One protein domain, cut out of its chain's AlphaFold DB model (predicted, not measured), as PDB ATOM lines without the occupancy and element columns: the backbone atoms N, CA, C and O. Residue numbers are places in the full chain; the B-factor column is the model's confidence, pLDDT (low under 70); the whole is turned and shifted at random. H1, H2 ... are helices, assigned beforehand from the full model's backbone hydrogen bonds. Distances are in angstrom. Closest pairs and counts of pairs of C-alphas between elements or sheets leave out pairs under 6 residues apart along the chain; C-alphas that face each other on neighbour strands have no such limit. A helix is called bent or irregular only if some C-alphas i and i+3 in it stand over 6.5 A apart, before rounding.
ATOM      1  N   ASP A 199     239.606 264.078 431.624       63.50
ATOM      2  CA  ASP A 199     240.340 263.487 430.504       63.50
ATOM      3  C   ASP A 199     241.008 264.573 429.641       63.50
ATOM      4  O   ASP A 199     240.814 265.777 429.830       63.50
ATOM      5  N   SER A 200     241.852 264.156 428.699       64.06
ATOM      6  CA  SER A 200     242.565 265.064 427.789       64.06
ATOM      7  C   SER A 200     241.626 265.931 426.941       64.06
ATOM      8  O   SER A 200     241.999 267.038 426.553       64.06
ATOM      9  N   LEU A 201     240.395 265.471 426.695       59.78
ATOM     10  CA  LEU A 201     239.386 266.193 425.919       59.78
ATOM     11  C   LEU A 201     238.817 267.388 426.691       59.78
ATOM     12  O   LEU A 201     238.608 268.443 426.098       59.78
ATOM     13  N   TRP A 202     238.626 267.259 428.005       65.88
ATOM     14  CA  TRP A 202     238.235 268.377 428.872       65.88
ATOM     15  C   TRP A 202     239.258 269.509 428.880       65.88
ATOM     16  O   TRP A 202     238.897 270.676 428.721       65.88
ATOM     17  N   LYS A 203     240.538 269.154 429.030       68.62
ATOM     18  CA  LYS A 203     241.640 270.122 429.026       68.62
ATOM     19  C   LYS A 203     241.708 270.860 427.691       68.62
ATOM     20  O   LYS A 203     241.713 272.085 427.678       68.62
ATOM     21  N   ALA A 204     241.635 270.119 426.584       70.06
ATOM     22  CA  ALA A 204     241.629 270.696 425.244       70.06
ATOM     23  C   ALA A 204     240.425 271.625 424.999       70.06
ATOM     24  O   ALA A 204     240.567 272.655 424.345       70.06
ATOM     25  N   HIS A 205     239.243 271.289 425.526       68.38
ATOM     26  CA  HIS A 205     238.051 272.124 425.375       68.38
ATOM     27  C   HIS A 205     238.174 273.450 426.131       68.38
ATOM     28  O   HIS A 205     237.938 274.502 425.542       68.38
ATOM     29  N   LEU A 206     238.572 273.413 427.407       69.62
ATOM     30  CA  LEU A 206     238.764 274.633 428.195       69.62
ATOM     31  C   LEU A 206     239.865 275.512 427.600       69.62
ATOM     32  O   LEU A 206     239.653 276.706 427.460       69.62
ATOM     33  N   GLN A 207     240.971 274.925 427.144       72.38
ATOM     34  CA  GLN A 207     242.041 275.654 426.452       72.38
ATOM     35  C   GLN A 207     241.579 276.288 425.134       72.38
ATOM     36  O   GLN A 207     242.001 277.386 424.778       72.38
ATOM     37  N   ARG A 208     240.710 275.605 424.379       71.56
ATOM     38  CA  ARG A 208     240.160 276.130 423.123       71.56
ATOM     39  C   ARG A 208     239.225 277.312 423.374       71.56
ATOM     40  O   ARG A 208     239.298 278.312 422.661       71.56
ATOM     41  N   ASP A 209     238.332 277.170 424.346       64.75
ATOM     42  CA  ASP A 209     237.275 278.139 424.630       64.75
ATOM     43  C   ASP A 209     237.761 279.314 425.493       64.75
ATOM     44  O   ASP A 209     237.261 280.428 425.345       64.75
ATOM     45  N   PHE A 210     238.762 279.077 426.341       70.12
ATOM     46  CA  PHE A 210     239.384 280.032 427.253       70.12
ATOM     47  C   PHE A 210     240.897 279.999 427.028       70.12
ATOM     48  O   PHE A 210     241.646 279.394 427.787       70.12
ATOM     49  N   LYS A 211     241.339 280.647 425.941       66.19
ATOM     50  CA  LYS A 211     242.719 280.598 425.413       66.19
ATOM     51  C   LYS A 211     243.830 280.918 426.423       66.19
ATOM     52  O   LYS A 211     244.981 280.599 426.150       66.19
ATOM     53  N   GLU A 212     243.503 281.568 427.536       74.44
ATOM     54  CA  GLU A 212     244.446 281.958 428.592       74.44
ATOM     55  C   GLU A 212     244.520 280.956 429.756       74.44
ATOM     56  O   GLU A 212     245.404 281.094 430.593       74.44
ATOM     57  N   LEU A 213     243.659 279.930 429.795       76.50
ATOM     58  CA  LEU A 213     243.742 278.829 430.761       76.50
ATOM     59  C   LEU A 213     244.519 277.654 430.159       76.50
ATOM     60  O   LEU A 213     244.002 276.895 429.336       76.50
ATOM     61  N   GLY A 214     245.771 277.498 430.583       79.00
ATOM     62  CA  GLY A 214     246.681 276.434 430.174       79.00
ATOM     63  C   GLY A 214     246.446 275.096 430.887       79.00
ATOM     64  O   GLY A 214     245.598 274.945 431.763       79.00
ATOM     65  N   ALA A 215     247.224 274.074 430.508       77.88
ATOM     66  CA  ALA A 215     247.132 272.753 431.143       77.88
ATOM     67  C   ALA A 215     247.559 272.803 432.619       77.88
ATOM     68  O   ALA A 215     246.967 272.113 433.451       77.88
ATOM     69  N   ASP A 216     248.560 273.628 432.922       83.06
ATOM     70  CA  ASP A 216     249.107 273.796 434.266       83.06
ATOM     71  C   ASP A 216     248.135 274.526 435.192       83.06
ATOM     72  O   ASP A 216     247.976 274.114 436.338       83.06
ATOM     73  N   ASP A 217     247.381 275.498 434.674       85.06
ATOM     74  CA  ASP A 217     246.322 276.184 435.423       85.06
ATOM     75  C   ASP A 217     245.221 275.206 435.847       85.06
ATOM     76  O   ASP A 217     244.800 275.164 437.004       85.06
ATOM     77  N   LEU A 218     244.793 274.340 434.924       78.81
ATOM     78  CA  LEU A 218     243.803 273.304 435.218       78.81
ATOM     79  C   LEU A 218     244.341 272.264 436.207       78.81
ATOM     80  O   LEU A 218     243.591 271.783 437.061       78.81
ATOM     81  N   ASN A 219     245.627 271.915 436.112       81.62
ATOM     82  CA  ASN A 219     246.279 271.028 437.072       81.62
ATOM     83  C   ASN A 219     246.333 271.670 438.464       81.62
ATOM     84  O   ASN A 219     246.007 270.996 439.441       81.62
ATOM     85  N   PHE A 220     246.676 272.959 438.554       86.94
ATOM     86  CA  PHE A 220     246.647 273.720 439.798       86.94
ATOM     87  C   PHE A 220     245.244 273.692 440.415       86.94
ATOM     88  O   PHE A 220     245.091 273.200 441.532       86.94
ATOM     89  N   LEU A 221     244.205 274.096 439.678       83.75
ATOM     90  CA  LEU A 221     242.825 274.137 440.183       83.75
ATOM     91  C   LEU A 221     242.332 272.758 440.647       83.75
ATOM     92  O   LEU A 221     241.744 272.631 441.722       83.75
ATOM     93  N   THR A 222     242.640 271.713 439.876       78.25
ATOM     94  CA  THR A 222     242.294 270.330 440.237       78.25
ATOM     95  C   THR A 222     243.045 269.881 441.496       78.25
ATOM     96  O   THR A 222     242.453 269.240 442.362       78.25
ATOM     97  N   SER A 223     244.329 270.241 441.641       83.00
ATOM     98  CA  SER A 223     245.128 269.919 442.836       83.00
ATOM     99  C   SER A 223     244.592 270.577 444.110       83.00
ATOM    100  O   SER A 223     244.731 270.017 445.194       83.00
ATOM    101  N   GLN A 224     243.945 271.737 443.975       85.00
ATOM    102  CA  GLN A 224     243.310 272.461 445.077       85.00
ATOM    103  C   GLN A 224     241.879 271.973 445.371       85.00
ATOM    104  O   GLN A 224     241.207 272.518 446.243       85.00
ATOM    105  N   GLY A 225     241.409 270.932 444.674       77.50
ATOM    106  CA  GLY A 225     240.095 270.324 444.885       77.50
ATOM    107  C   GLY A 225     238.931 271.067 444.225       77.50
ATOM    108  O   GLY A 225     237.781 270.711 444.475       77.50
ATOM    109  N   CYS A 226     239.205 272.062 443.373       76.56
ATOM    110  CA  CYS A 226     238.161 272.756 442.628       76.56
ATOM    111  C   CYS A 226     237.575 271.821 441.562       76.56
ATOM    112  O   CYS A 226     238.304 271.213 440.767       76.56
ATOM    113  N   LEU A 227     236.249 271.678 441.547       71.94
ATOM    114  CA  LEU A 227     235.593 270.779 440.606       71.94
ATOM    115  C   LEU A 227     235.515 271.456 439.232       71.94
ATOM    116  O   LEU A 227     235.040 272.578 439.103       71.94
ATOM    117  N   LEU A 228     235.894 270.753 438.164       66.69
ATOM    118  CA  LEU A 228     235.859 271.301 436.797       66.69
ATOM    119  C   LEU A 228     234.475 271.759 436.332       66.69
ATOM    120  O   LEU A 228     234.378 272.668 435.509       66.69
ATOM    121  N   LYS A 229     233.404 271.184 436.889       65.19
ATOM    122  CA  LYS A 229     232.037 271.678 436.683       65.19
ATOM    123  C   LYS A 229     231.845 273.103 437.220       65.19
ATOM    124  O   LYS A 229     231.103 273.865 436.617       65.19
ATOM    125  N   GLU A 230     232.510 273.460 438.322       69.62
ATOM    126  CA  GLU A 230     232.466 274.797 438.930       69.62
ATOM    127  C   GLU A 230     233.267 275.775 438.080       69.62
ATOM    128  O   GLU A 230     232.751 276.828 437.727       69.62
ATOM    129  N   ILE A 231     234.466 275.371 437.643       70.19
ATOM    130  CA  ILE A 231     235.285 276.139 436.693       70.19
ATOM    131  C   ILE A 231     234.487 276.436 435.423       70.19
ATOM    132  O   ILE A 231     234.359 277.585 435.018       70.19
ATOM    133  N   TYR A 232     233.909 275.406 434.804       67.75
ATOM    134  CA  TYR A 232     233.143 275.575 433.578       67.75
ATOM    135  C   TYR A 232     231.877 276.406 433.799       67.75
ATOM    136  O   TYR A 232     231.593 277.262 432.969       67.75
ATOM    137  N   LYS A 233     231.138 276.202 434.902       65.38
ATOM    138  CA  LYS A 233     229.974 277.034 435.251       65.38
ATOM    139  C   LYS A 233     230.378 278.506 435.318       65.38
ATOM    140  O   LYS A 233     229.763 279.328 434.644       65.38
ATOM    141  N   SER A 234     231.431 278.815 436.068       66.25
ATOM    142  CA  SER A 234     231.941 280.176 436.225       66.25
ATOM    143  C   SER A 234     232.381 280.782 434.895       66.25
ATOM    144  O   SER A 234     231.919 281.857 434.527       66.25
ATOM    145  N   CYS A 235     233.195 280.065 434.118       66.12
ATOM    146  CA  CYS A 235     233.686 280.554 432.832       66.12
ATOM    147  C   CYS A 235     232.578 280.672 431.765       66.12
ATOM    148  O   CYS A 235     232.647 281.533 430.888       66.12
ATOM    149  N   TYR A 236     231.554 279.812 431.805       63.06
ATOM    150  CA  TYR A 236     230.435 279.849 430.862       63.06
ATOM    151  C   TYR A 236     229.458 280.985 431.176       63.06
ATOM    152  O   TYR A 236     229.139 281.755 430.272       63.06
ATOM    153  N   LEU A 237     229.022 281.133 432.435       58.44
ATOM    154  CA  LEU A 237     228.175 282.261 432.860       58.44
ATOM    155  C   LEU A 237     228.836 283.602 432.513       58.44
ATOM    156  O   LEU A 237     228.179 284.546 432.079       58.44
ATOM    157  N   ALA A 238     230.160 283.640 432.611       56.31
ATOM    158  CA  ALA A 238     230.961 284.802 432.296       56.31
ATOM    159  C   ALA A 238     231.070 285.147 430.798       56.31
ATOM    160  O   ALA A 238     231.303 286.312 430.483       56.31
ATOM    161  N   LYS A 239     230.864 284.204 429.858       57.31
ATOM    162  CA  LYS A 239     230.891 284.507 428.405       57.31
ATOM    163  C   LYS A 239     229.825 285.526 427.986       57.31
ATOM    164  O   LYS A 239     229.995 286.186 426.966       57.31
ATOM    165  N   ASN A 240     228.741 285.643 428.751       49.88
ATOM    166  CA  ASN A 240     227.668 286.603 428.492       49.88
ATOM    167  C   ASN A 240     227.883 287.955 429.205       49.88
ATOM    168  O   ASN A 240     227.096 288.877 429.001       49.88
ATOM    169  N   ALA A 241     228.942 288.103 430.006       49.62
ATOM    170  CA  ALA A 241     229.293 289.355 430.666       49.62
ATOM    171  C   ALA A 241     230.477 290.032 429.947       49.62
ATOM    172  O   ALA A 241     231.338 289.365 429.375       49.62
ATOM    173  N   LYS A 242     230.547 291.373 429.974       55.69
ATOM    174  CA  LYS A 242     231.685 292.163 429.448       55.69
ATOM    175  C   LYS A 242     232.914 292.051 430.372       55.69
ATOM    176  O   LYS A 242     233.476 293.059 430.792       55.69
ATOM    177  N   LEU A 243     233.281 290.832 430.754       56.97
ATOM    178  CA  LEU A 243     234.349 290.548 431.706       56.97
ATOM    179  C   LEU A 243     235.733 290.581 431.032       56.97
ATOM    180  O   LEU A 243     235.832 290.442 429.807       56.97
ATOM    181  N   PRO A 244     236.817 290.747 431.816       61.16
ATOM    182  CA  PRO A 244     238.177 290.545 431.332       61.16
ATOM    183  C   PRO A 244     238.366 289.122 430.794       61.16
ATOM    184  O   PRO A 244     237.593 288.207 431.086       61.16
ATOM    185  N   LYS A 245     239.436 288.917 430.025       67.62
ATOM    186  CA  LYS A 245     239.828 287.565 429.624       67.62
ATOM    187  C   LYS A 245     240.130 286.719 430.867       67.62
ATOM    188  O   LYS A 245     240.709 287.207 431.835       67.62
ATOM    189  N   PHE A 246     239.701 285.460 430.838       69.44
ATOM    190  CA  PHE A 246     239.889 284.527 431.946       69.44
ATOM    191  C   PHE A 246     241.303 283.960 431.938       69.44
ATOM    192  O   PHE A 246     241.583 283.021 431.194       69.44
ATOM    193  N   ASN A 247     242.147 284.496 432.813       83.44
ATOM    194  CA  ASN A 247     243.384 283.861 433.248       83.44
ATOM    195  C   ASN A 247     243.180 283.175 434.614       83.44
ATOM    196  O   ASN A 247     242.120 283.300 435.239       83.44
ATOM    197  N   LEU A 248     244.180 282.415 435.072       87.69
ATOM    198  CA  LEU A 248     244.095 281.680 436.336       87.69
ATOM    199  C   LEU A 248     243.757 282.573 437.552       87.69
ATOM    200  O   LEU A 248     242.801 282.225 438.248       87.69
ATOM    201  N   PRO A 249     244.459 283.692 437.832       91.06
ATOM    202  CA  PRO A 249     244.131 284.534 438.982       91.06
ATOM    203  C   PRO A 249     242.697 285.079 438.947       91.06
ATOM    204  O   PRO A 249     241.980 284.908 439.935       91.06
ATOM    205  N   VAL A 250     242.235 285.634 437.815       87.75
ATOM    206  CA  VAL A 250     240.844 286.114 437.677       87.75
ATOM    207  C   VAL A 250     239.853 284.989 437.969       87.75
ATOM    208  O   VAL A 250     238.896 285.190 438.713       87.75
ATOM    209  N   LEU A 251     240.088 283.788 437.434       86.06
ATOM    210  CA  LEU A 251     239.212 282.641 437.666       86.06
ATOM    211  C   LEU A 251     239.188 282.212 439.140       86.06
ATOM    212  O   LEU A 251     238.117 281.939 439.679       86.06
ATOM    213  N   VAL A 252     240.352 282.143 439.791       90.19
ATOM    214  CA  VAL A 252     240.451 281.780 441.212       90.19
ATOM    215  C   VAL A 252     239.664 282.762 442.071       90.19
ATOM    216  O   VAL A 252     238.897 282.334 442.934       90.19
ATOM    217  N   GLY A 253     239.825 284.060 441.813       89.50
ATOM    218  CA  GLY A 253     239.098 285.093 442.539       89.50
ATOM    219  C   GLY A 253     237.599 285.014 442.283       89.50
ATOM    220  O   GLY A 253     236.805 285.011 443.219       89.50
ATOM    221  N   PHE A 254     237.215 284.847 441.018       85.25
ATOM    222  CA  PHE A 254     235.818 284.751 440.609       85.25
ATOM    223  C   PHE A 254     235.096 283.557 441.248       85.25
ATOM    224  O   PHE A 254     233.926 283.655 441.597       85.25
ATOM    225  N   LEU A 255     235.788 282.427 441.440       85.38
ATOM    226  CA  LEU A 255     235.239 281.261 442.141       85.38
ATOM    227  C   LEU A 255     234.997 281.509 443.638       85.38
ATOM    228  O   LEU A 255     234.214 280.774 444.241       85.38
ATOM    229  N   GLY A 256     235.706 282.463 444.251       87.31
ATOM    230  CA  GLY A 256     235.480 282.875 445.639       87.31
ATOM    231  C   GLY A 256     235.769 281.838 446.711       87.31
ATOM    232  O   GLY A 256     235.375 282.007 447.864       87.31
ATOM    233  N   GLN A 257     236.420 280.729 446.367       89.12
ATOM    234  CA  GLN A 257     236.716 279.689 447.342       89.12
ATOM    235  C   GLN A 257     237.879 280.148 448.223       89.12
ATOM    236  O   GLN A 257     239.026 280.166 447.784       89.12
ATOM    237  N   GLU A 258     237.600 280.468 449.487       90.56
ATOM    238  CA  GLU A 258     238.573 281.039 450.429       90.56
ATOM    239  C   GLU A 258     239.896 280.253 450.490       90.56
ATOM    240  O   GLU A 258     240.979 280.829 450.413       90.56
ATOM    241  N   LYS A 259     239.826 278.915 450.549       90.44
ATOM    242  CA  LYS A 259     241.020 278.050 450.540       90.44
ATOM    243  C   LYS A 259     241.852 278.208 449.266       90.44
ATOM    244  O   LYS A 259     243.077 278.226 449.343       90.44
ATOM    245  N   LEU A 260     241.187 278.309 448.116       90.88
ATOM    246  CA  LEU A 260     241.825 278.429 446.809       90.88
ATOM    247  C   LEU A 260     242.483 279.802 446.647       90.88
ATOM    248  O   LEU A 260     243.641 279.879 446.241       90.88
ATOM    249  N   VAL A 261     241.773 280.866 447.029       93.00
ATOM    250  CA  VAL A 261     242.281 282.245 447.025       93.00
ATOM    251  C   VAL A 261     243.525 282.355 447.908       93.00
ATOM    252  O   VAL A 261     244.560 282.834 447.450       93.00
ATOM    253  N   LYS A 262     243.479 281.813 449.133       92.44
ATOM    254  CA  LYS A 262     244.623 281.801 450.062       92.44
ATOM    255  C   LYS A 262     245.804 280.986 449.540       92.44
ATOM    256  O   LYS A 262     246.955 281.399 449.689       92.44
ATOM    257  N   ALA A 263     245.543 279.836 448.916       92.06
ATOM    258  CA  ALA A 263     246.587 279.020 448.303       92.06
ATOM    259  C   ALA A 263     247.281 279.767 447.155       92.06
ATOM    260  O   ALA A 263     248.511 279.823 447.120       92.06
ATOM    261  N   PHE A 264     246.507 280.392 446.262       93.94
ATOM    262  CA  PHE A 264     247.044 281.175 445.152       93.94
ATOM    263  C   PHE A 264     247.850 282.380 445.652       93.94
ATOM    264  O   PHE A 264     249.002 282.563 445.259       93.94
ATOM    265  N   GLN A 265     247.293 283.154 446.585       92.75
ATOM    266  CA  GLN A 265     247.963 284.311 447.175       92.75
ATOM    267  C   GLN A 265     249.306 283.928 447.807       92.75
ATOM    268  O   GLN A 265     250.298 284.625 447.618       92.75
ATOM    269  N   LYS A 266     249.376 282.790 448.511       91.19
ATOM    270  CA  LYS A 266     250.626 282.297 449.104       91.19
ATOM    271  C   LYS A 266     251.699 281.993 448.052       91.19
ATOM    272  O   LYS A 266     252.875 282.232 448.311       91.19
ATOM    273  N   CYS A 267     251.310 281.466 446.893       90.00
ATOM    274  CA  CYS A 267     252.224 281.141 445.795       90.00
ATOM    275  C   CYS A 267     252.697 282.376 445.010       90.00
ATOM    276  O   CYS A 267     253.791 282.345 444.452       90.00
ATOM    277  N   HIS A 268     251.902 283.450 444.988       90.56
ATOM    278  CA  HIS A 268     252.118 284.631 444.142       90.56
ATOM    279  C   HIS A 268     252.194 285.943 444.939       90.56
ATOM    280  O   HIS A 268     251.901 287.012 444.415       90.56
ATOM    281  N   ASN A 269     252.597 285.884 446.211       88.38
ATOM    282  CA  ASN A 269     252.542 287.026 447.133       88.38
ATOM    283  C   ASN A 269     253.385 288.249 446.718       88.38
ATOM    284  O   ASN A 269     253.139 289.348 447.208       88.38
ATOM    285  N   SER A 270     254.371 288.076 445.838       90.62
ATOM    286  CA  SER A 270     255.213 289.150 445.304       90.62
ATOM    287  C   SER A 270     254.775 289.645 443.921       90.62
ATOM    288  O   SER A 270     255.257 290.686 443.476       90.62
ATOM    289  N   ASP A 271     253.862 288.943 443.242       93.38
ATOM    290  CA  ASP A 271     253.390 289.294 441.902       93.38
ATOM    291  C   ASP A 271     252.120 290.145 441.982       93.38
ATOM    292  O   ASP A 271     250.993 289.655 442.058       93.38
ATOM    293  N   GLN A 272     252.315 291.458 441.938       93.19
ATOM    294  CA  GLN A 272     251.229 292.427 442.049       93.19
ATOM    295  C   GLN A 272     250.215 292.334 440.904       93.19
ATOM    296  O   GLN A 272     249.036 292.598 441.127       93.19
ATOM    297  N   ASN A 273     250.627 291.925 439.699       91.12
ATOM    298  CA  ASN A 273     249.681 291.744 438.596       91.12
ATOM    299  C   ASN A 273     248.781 290.534 438.849       91.12
ATOM    300  O   ASN A 273     247.566 290.655 438.723       91.12
ATOM    301  N   ALA A 274     249.360 289.409 439.277       91.69
ATOM    302  CA  ALA A 274     248.585 288.221 439.623       91.69
ATOM    303  C   ALA A 274     247.628 288.481 440.798       91.69
ATOM    304  O   ALA A 274     246.477 288.050 440.761       91.69
ATOM    305  N   LEU A 275     248.069 289.221 441.822       93.88
ATOM    306  CA  LEU A 275     247.211 289.610 442.945       93.88
ATOM    307  C   LEU A 275     246.104 290.591 442.528       93.88
ATOM    308  O   LEU A 275     244.980 290.480 443.012       93.88
ATOM    309  N   GLY A 276     246.393 291.524 441.618       91.56
ATOM    310  CA  GLY A 276     245.399 292.441 441.060       91.56
ATOM    311  C   GLY A 276     244.325 291.723 440.240       91.56
ATOM    312  O   GLY A 276     243.139 292.003 440.397       91.56
ATOM    313  N   ASP A 277     244.724 290.755 439.419       90.31
ATOM    314  CA  ASP A 277     243.810 289.912 438.644       90.31
ATOM    315  C   ASP A 277     242.965 289.007 439.556       90.31
ATOM    316  O   ASP A 277     241.753 288.886 439.366       90.31
ATOM    317  N   LEU A 278     243.577 288.434 440.601       92.31
ATOM    318  CA  LEU A 278     242.885 287.668 441.641       92.31
ATOM    319  C   LEU A 278     241.812 288.512 442.330       92.31
ATOM    320  O   LEU A 278     240.661 288.097 442.451       92.31
ATOM    321  N   PHE A 279     242.189 289.716 442.750       91.94
ATOM    322  CA  PHE A 279     241.280 290.673 443.358       91.94
ATOM    323  C   PHE A 279     240.114 291.017 442.426       91.94
ATOM    324  O   PHE A 279     238.958 291.017 442.849       91.94
ATOM    325  N   LEU A 280     240.410 291.291 441.152       86.88
ATOM    326  CA  LEU A 280     239.406 291.650 440.157       86.88
ATOM    327  C   LEU A 280     238.384 290.523 439.972       86.88
ATOM    328  O   LEU A 280     237.187 290.791 439.904       86.88
ATOM    329  N   GLY A 281     238.847 289.270 439.968       85.75
ATOM    330  CA  GLY A 281     237.985 288.092 439.998       85.75
ATOM    331  C   GLY A 281     236.993 288.128 441.162       85.75
ATOM    332  O   GLY A 281     235.789 288.060 440.923       85.75
ATOM    333  N   CYS A 282     237.484 288.296 442.396       87.94
ATOM    334  CA  CYS A 282     236.643 288.360 443.601       87.94
ATOM    335  C   CYS A 282     235.629 289.511 443.551       87.94
ATOM    336  O   CYS A 282     234.491 289.358 443.991       87.94
ATOM    337  N   ALA A 283     236.044 290.669 443.031       83.06
ATOM    338  CA  ALA A 283     235.191 291.846 442.925       83.06
ATOM    339  C   ALA A 283     234.038 291.643 441.931       83.06
ATOM    340  O   ALA A 283     232.928 292.103 442.184       83.06
ATOM    341  N   TYR A 284     234.279 290.944 440.818       77.38
ATOM    342  CA  TYR A 284     233.241 290.670 439.819       77.38
ATOM    343  C   TYR A 284     232.196 289.651 440.271       77.38
ATOM    344  O   TYR A 284     231.068 289.697 439.785       77.38
ATOM    345  N   SER A 285     232.553 288.733 441.168       75.44
ATOM    346  CA  SER A 285     231.629 287.743 441.732       75.44
ATOM    347  C   SER A 285     231.082 288.128 443.111       75.44
ATOM    348  O   SER A 285     230.497 287.288 443.792       75.44
ATOM    349  N   ASP A 286     231.232 289.400 443.500       77.81
ATOM    350  CA  ASP A 286     230.685 289.976 444.735       77.81
ATOM    351  C   ASP A 286     231.141 289.250 446.018       77.81
ATOM    352  O   ASP A 286     230.421 289.114 447.008       77.81
ATOM    353  N   HIS A 287     232.387 288.767 446.033       85.50
ATOM    354  CA  HIS A 287     232.997 288.176 447.225       85.50
ATOM    355  C   HIS A 287     233.642 289.249 448.104       85.50
ATOM    356  O   HIS A 287     234.860 289.270 448.291       85.50
ATOM    357  N   LEU A 288     232.814 290.139 448.663       82.44
ATOM    358  CA  LEU A 288     233.257 291.328 449.401       82.44
ATOM    359  C   LEU A 288     234.264 291.022 450.525       82.44
ATOM    360  O   LEU A 288     235.272 291.708 450.640       82.44
ATOM    361  N   ALA A 289     234.061 289.951 451.296       87.81
ATOM    362  CA  ALA A 289     234.989 289.574 452.370       87.81
ATOM    363  C   ALA A 289     236.405 289.245 451.850       87.81
ATOM    364  O   ALA A 289     237.401 289.623 452.462       87.81
ATOM    365  N   LEU A 290     236.506 288.574 450.695       90.50
ATOM    366  CA  LEU A 290     237.797 288.271 450.065       90.50
ATOM    367  C   LEU A 290     238.419 289.522 449.446       90.50
ATOM    368  O   LEU A 290     239.634 289.688 449.478       90.50
ATOM    369  N   VAL A 291     237.591 290.408 448.891       87.88
ATOM    370  CA  VAL A 291     238.021 291.717 448.389       87.88
ATOM    371  C   VAL A 291     238.668 292.525 449.516       87.88
ATOM    372  O   VAL A 291     239.790 292.998 449.351       87.88
ATOM    373  N   GLU A 292     238.014 292.628 450.672       86.12
ATOM    374  CA  GLU A 292     238.535 293.327 451.853       86.12
ATOM    375  C   GLU A 292     239.832 292.699 452.387       86.12
ATOM    376  O   GLU A 292     240.747 293.425 452.773       86.12
ATOM    377  N   GLU A 293     239.956 291.367 452.355       89.12
ATOM    378  CA  GLU A 293     241.175 290.655 452.765       89.12
ATOM    379  C   GLU A 293     242.351 290.871 451.793       89.12
ATOM    380  O   GLU A 293     243.499 291.027 452.217       89.12
ATOM    381  N   LEU A 294     242.092 290.878 450.482       90.00
ATOM    382  CA  LEU A 294     243.129 290.985 449.449       90.00
ATOM    383  C   LEU A 294     243.619 292.421 449.236       90.00
ATOM    384  O   LEU A 294     244.794 292.625 448.916       90.00
ATOM    385  N   LEU A 295     242.752 293.420 449.411       87.62
ATOM    386  CA  LEU A 295     243.045 294.822 449.101       87.62
ATOM    387  C   LEU A 295     244.309 295.385 449.802       87.62
ATOM    388  O   LEU A 295     245.080 296.094 449.143       87.62
ATOM    389  N   PRO A 296     244.606 295.064 451.082       88.62
ATOM    390  CA  PRO A 296     245.840 295.490 451.749       88.62
ATOM    391  C   PRO A 296     247.116 294.890 451.156       88.62
ATOM    392  O   PRO A 296     248.189 295.465 451.330       88.62
ATOM    393  N   THR A 297     247.019 293.759 450.455       90.12
ATOM    394  CA  THR A 297     248.187 293.057 449.893       90.12
ATOM    395  C   THR A 297     248.669 293.639 448.566       90.12
ATOM    396  O   THR A 297     249.758 293.312 448.092       90.12
ATOM    397  N   LEU A 298     247.874 294.540 447.989       91.88
ATOM    398  CA  LEU A 298     248.197 295.234 446.756       91.88
ATOM    399  C   LEU A 298     249.106 296.437 447.027       91.88
ATOM    400  O   LEU A 298     249.036 297.059 448.085       91.88
ATOM    401  N   ASP A 299     249.962 296.798 446.082       91.75
ATOM    402  CA  ASP A 299     250.736 298.033 446.158       91.75
ATOM    403  C   ASP A 299     249.886 299.258 445.759       91.75
ATOM    404  O   ASP A 299     248.713 299.159 445.381       91.75
ATOM    405  N   SER A 300     250.452 300.460 445.892       89.31
ATOM    406  CA  SER A 300     249.756 301.700 445.522       89.31
ATOM    407  C   SER A 300     249.388 301.750 444.039       89.31
ATOM    408  O   SER A 300     248.302 302.213 443.705       89.31
ATOM    409  N   THR A 301     250.259 301.253 443.162       90.00
ATOM    410  CA  THR A 301     250.070 301.268 441.707       90.00
ATOM    411  C   THR A 301     248.907 300.368 441.299       90.00
ATOM    412  O   THR A 301     248.071 300.741 440.476       90.00
ATOM    413  N   MET A 302     248.818 299.178 441.888       90.75
ATOM    414  CA  MET A 302     247.764 298.217 441.608       90.75
ATOM    415  C   MET A 302     246.426 298.673 442.181       90.75
ATOM    416  O   MET A 302     245.421 298.638 441.473       90.75
ATOM    417  N   ARG A 303     246.407 299.192 443.418       91.12
ATOM    418  CA  ARG A 303     245.197 299.818 443.975       91.12
ATOM    419  C   ARG A 303     244.689 300.943 443.078       91.12
ATOM    420  O   ARG A 303     243.494 301.031 442.819       91.12
ATOM    421  N   GLN A 304     245.590 301.754 442.539       89.62
ATOM    422  CA  GLN A 304     245.211 302.816 441.624       89.62
ATOM    423  C   GLN A 304     244.596 302.281 440.324       89.62
ATOM    424  O   GLN A 304     243.559 302.773 439.894       89.62
ATOM    425  N   ARG A 305     245.159 301.220 439.729       88.81
ATOM    426  CA  ARG A 305     244.552 300.536 438.569       88.81
ATOM    427  C   ARG A 305     243.156 299.998 438.884       88.81
ATOM    428  O   ARG A 305     242.267 300.088 438.042       88.81
ATOM    429  N   ILE A 306     242.950 299.468 440.087       88.56
ATOM    430  CA  ILE A 306     241.650 298.954 440.531       88.56
ATOM    431  C   ILE A 306     240.596 300.057 440.611       88.56
ATOM    432  O   ILE A 306     239.450 299.785 440.269       88.56
ATOM    433  N   LEU A 307     240.955 301.301 440.951       90.88
ATOM    434  CA  LEU A 307     239.998 302.415 440.912       90.88
ATOM    435  C   LEU A 307     239.382 302.594 439.522       90.88
ATOM    436  O   LEU A 307     238.169 302.764 439.409       90.88
ATOM    437  N   PHE A 308     240.189 302.495 438.461       89.19
ATOM    438  CA  PHE A 308     239.691 302.566 437.084       89.19
ATOM    439  C   PHE A 308     238.718 301.419 436.776       89.19
ATOM    440  O   PHE A 308     237.688 301.651 436.145       89.19
ATOM    441  N   TYR A 309     239.005 300.204 437.252       86.44
ATOM    442  CA  TYR A 309     238.124 299.049 437.068       86.44
ATOM    443  C   TYR A 309     236.818 299.166 437.850       86.44
ATOM    444  O   TYR A 309     235.752 299.014 437.265       86.44
ATOM    445  N   ALA A 310     236.892 299.470 439.146       88.38
ATOM    446  CA  ALA A 310     235.723 299.661 439.998       88.38
ATOM    447  C   ALA A 310     234.810 300.763 439.440       88.38
ATOM    448  O   ALA A 310     233.591 300.614 439.422       88.38
ATOM    449  N   THR A 311     235.413 301.821 438.887       92.00
ATOM    450  CA  THR A 311     234.695 302.883 438.181       92.00
ATOM    451  C   THR A 311     234.021 302.367 436.911       92.00
ATOM    452  O   THR A 311     232.831 302.591 436.721       92.00
ATOM    453  N   ALA A 312     234.734 301.649 436.041       88.38
ATOM    454  CA  ALA A 312     234.163 301.093 434.810       88.38
ATOM    455  C   ALA A 312     233.035 300.074 435.067       88.38
ATOM    456  O   ALA A 312     232.105 299.983 434.274       88.38
ATOM    457  N   ALA A 313     233.112 299.327 436.170       82.69
ATOM    458  CA  ALA A 313     232.130 298.318 436.564       82.69
ATOM    459  C   ALA A 313     230.937 298.878 437.366       82.69
ATOM    460  O   ALA A 313     230.076 298.107 437.774       82.69
ATOM    461  N   ASP A 314     230.905 300.190 437.618       90.06
ATOM    462  CA  ASP A 314     229.915 300.860 438.473       90.06
ATOM    463  C   ASP A 314     229.820 300.296 439.904       90.06
ATOM    464  O   ASP A 314     228.766 300.305 440.538       90.06
ATOM    465  N   ASN A 315     230.937 299.796 440.437       86.81
ATOM    466  CA  ASN A 315     230.977 299.158 441.751       86.81
ATOM    467  C   ASN A 315     231.244 300.194 442.859       86.81
ATOM    468  O   ASN A 315     232.360 300.329 443.364       86.81
ATOM    469  N   GLU A 316     230.204 300.943 443.234       89.81
ATOM    470  CA  GLU A 316     230.271 301.966 444.288       89.81
ATOM    471  C   GLU A 316     230.691 301.386 445.650       89.81
ATOM    472  O   GLU A 316     231.460 302.017 446.376       89.81
ATOM    473  N   VAL A 317     230.232 300.176 445.986       87.69
ATOM    474  CA  VAL A 317     230.580 299.496 447.246       87.69
ATOM    475  C   VAL A 317     232.092 299.330 447.355       87.69
ATOM    476  O   VAL A 317     232.688 299.680 448.375       87.69
ATOM    477  N   LEU A 318     232.729 298.880 446.274       87.69
ATOM    478  CA  LEU A 318     234.173 298.731 446.217       87.69
ATOM    479  C   LEU A 318     234.903 300.073 446.295       87.69
ATOM    480  O   LEU A 318     235.878 300.188 447.033       87.69
ATOM    481  N   LEU A 319     234.421 301.102 445.592       91.62
ATOM    482  CA  LEU A 319     235.005 302.446 445.673       91.62
ATOM    483  C   LEU A 319     234.965 302.991 447.111       91.62
ATOM    484  O   LEU A 319     235.958 303.533 447.592       91.62
ATOM    485  N   ARG A 320     233.854 302.789 447.827       91.00
ATOM    486  CA  ARG A 320     233.717 303.179 449.239       91.00
ATOM    487  C   ARG A 320     234.631 302.375 450.159       91.00
ATOM    488  O   ARG A 320     235.256 302.954 451.043       91.00
ATOM    489  N   ALA A 321     234.751 301.066 449.939       87.06
ATOM    490  CA  ALA A 321     235.671 300.222 450.699       87.06
ATOM    491  C   ALA A 321     237.132 300.657 450.493       87.06
ATOM    492  O   ALA A 321     237.906 300.721 451.450       87.06
ATOM    493  N   MET A 322     237.510 301.009 449.263       89.75
ATOM    494  CA  MET A 322     238.841 301.530 448.949       89.75
ATOM    495  C   MET A 322     239.108 302.872 449.627       89.75
ATOM    496  O   MET A 322     240.172 303.054 450.209       89.75
ATOM    497  N   ASP A 323     238.136 303.781 449.607       92.25
ATOM    498  CA  ASP A 323     238.231 305.072 450.284       92.25
ATOM    499  C   ASP A 323     238.423 304.939 451.800       92.25
ATOM    500  O   ASP A 323     239.301 305.579 452.376       92.25
ATOM    501  N   ALA A 324     237.645 304.061 452.437       89.50
ATOM    502  CA  ALA A 324     237.706 303.845 453.879       89.50
ATOM    503  C   ALA A 324     239.047 303.245 454.333       89.50
ATOM    504  O   ALA A 324     239.564 303.608 455.390       89.50
ATOM    505  N   ASN A 325     239.615 302.330 453.544       86.25
ATOM    506  CA  ASN A 325     240.823 301.594 453.918       86.25
ATOM    507  C   ASN A 325     242.125 302.255 453.429       86.25
ATOM    508  O   ASN A 325     243.191 301.989 453.986       86.25
ATOM    509  N   PHE A 326     242.071 303.114 452.404       88.38
ATOM    510  CA  PHE A 326     243.254 303.711 451.771       88.38
ATOM    511  C   PHE A 326     243.070 305.220 451.550       88.38
ATOM    512  O   PHE A 326     242.872 305.667 450.418       88.38
ATOM    513  N   PRO A 327     243.229 306.042 452.603       83.06
ATOM    514  CA  PRO A 327     242.983 307.485 452.528       83.06
ATOM    515  C   PRO A 327     243.937 308.237 451.583       83.06
ATOM    516  O   PRO A 327     243.651 309.360 451.187       83.06
ATOM    517  N   ASN A 328     245.062 307.622 451.202       85.19
ATOM    518  CA  ASN A 328     246.070 308.215 450.317       85.19
ATOM    519  C   ASN A 328     245.870 307.860 448.830       85.19
ATOM    520  O   ASN A 328     246.791 308.042 448.034       85.19
ATOM    521  N   LEU A 329     244.719 307.297 448.446       90.50
ATOM    522  CA  LEU A 329     244.413 307.013 447.042       90.50
ATOM    523  C   LEU A 329     244.306 308.296 446.217       90.50
ATOM    524  O   LEU A 329     243.716 309.289 446.647       90.50
ATOM    525  N   ASN A 330     244.837 308.257 444.995       93.56
ATOM    526  CA  ASN A 330     244.759 309.386 444.086       93.56
ATOM    527  C   ASN A 330     243.472 309.320 443.251       93.56
ATOM    528  O   ASN A 330     243.443 308.798 442.137       93.56
ATOM    529  N   TRP A 331     242.399 309.907 443.775       95.69
ATOM    530  CA  TRP A 331     241.110 310.016 443.080       95.69
ATOM    531  C   TRP A 331     241.152 310.901 441.824       95.69
ATOM    532  O   TRP A 331     240.263 310.822 440.978       95.69
TER     533      TRP A 331
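AT A GLANCE: This is residues 199 to 331 of the 440 residues of an uncharacterized protein of Legionella brunensis (UniProt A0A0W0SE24). Three helical hairpins, H4 with H5, H6 with H7 and H8 with H9, are stacked one after another along the long axis, their helices running back and forth across it. At one end of the stack H1, H2 and H3 make a looser cluster, where H3 packs crosswise on H4. The printed part has 133 residues with nine named helices, H1 to H9 in chain order, and no named strand; the class is all helix. It is compact, with a radius of gyration of the C-alphas of 14.8 A, yet elongated, spanning 49 by 31 by 21 A.

IN THESE COORDINATES: H1, residues 200 to 209, begins with C-alpha 200 at (242.565, 265.064, 427.789). H2 is residues 215 to 223, and H3, residues 228 to 238, is 15.1 A long from first to last C-alpha. H4 is residues 248 to 255 and H5 residues 258 to 267. H6, residues 272 to 284, is 18.2 A long and begins with C-alpha 272 at (251.229, 292.427, 442.049). H7, residues 288 to 297, is 15.0 A long and only just irregular: C-alphas 293 and 296 are 6.8 A apart. H8, residues 300 to 312, is 18.9 A long. H9, residues 316 to 325, ends with C-alpha 325 at (240.823, 301.594, 453.918).

HOW THE PARTS SIT: H4 and H6 are the hubs, touching three helices each. They touch each other at a shallow tilt of 26 degrees, the same way, with the C-alphas of Phe 254 and Gly 281 closest at 4.0 A. H6 to H9 form an up and down bundle, each helix running against the one before it. In the hairpin of H6 and H7 the closest C-alphas are those of Cys 282 and Val 291, 6.0 A apart. H8 touches H6 with residues 302 to 306 alone, Met 302 coming within 6.3 A of Gly 276 between C-alphas. In the hairpin of H8 and H9 the C-alphas of Ala 310 and Leu 319 are closest, at 6.4 A. On H4, the hairpin partner H5 comes closest at the C-alphas of Val 252 and Val 261, 6.1 A. H3 touches H4, about perpendicular at 88 degrees, with the C-alphas of Ser 234 and Leu 255 closest at 6.9 A. H1 and H2 only just touch, with 3 pairs of C-alphas within 8 A, the closest those of Lys 203 and Ala 215 at 6.4 A. H1 and H9 are apart. Every O i to N i+4 pair is within hydrogen-bond range in H1, H2, H3, H4, H5, H6 and H9; in H7 4 of 6 are, in H8 8 of 9.

THE WHOLE: The C-alphas farthest apart, those of Asp 199 and Pro 327, are 49.3 A apart. The printed part has no cut. No link is long; H3 to H4, with 9 residues, is short and the others are tight. Mean pLDDT of the printed part is 81.9; 27 residues are under 70, among them 199 to 203 and 232 to 246.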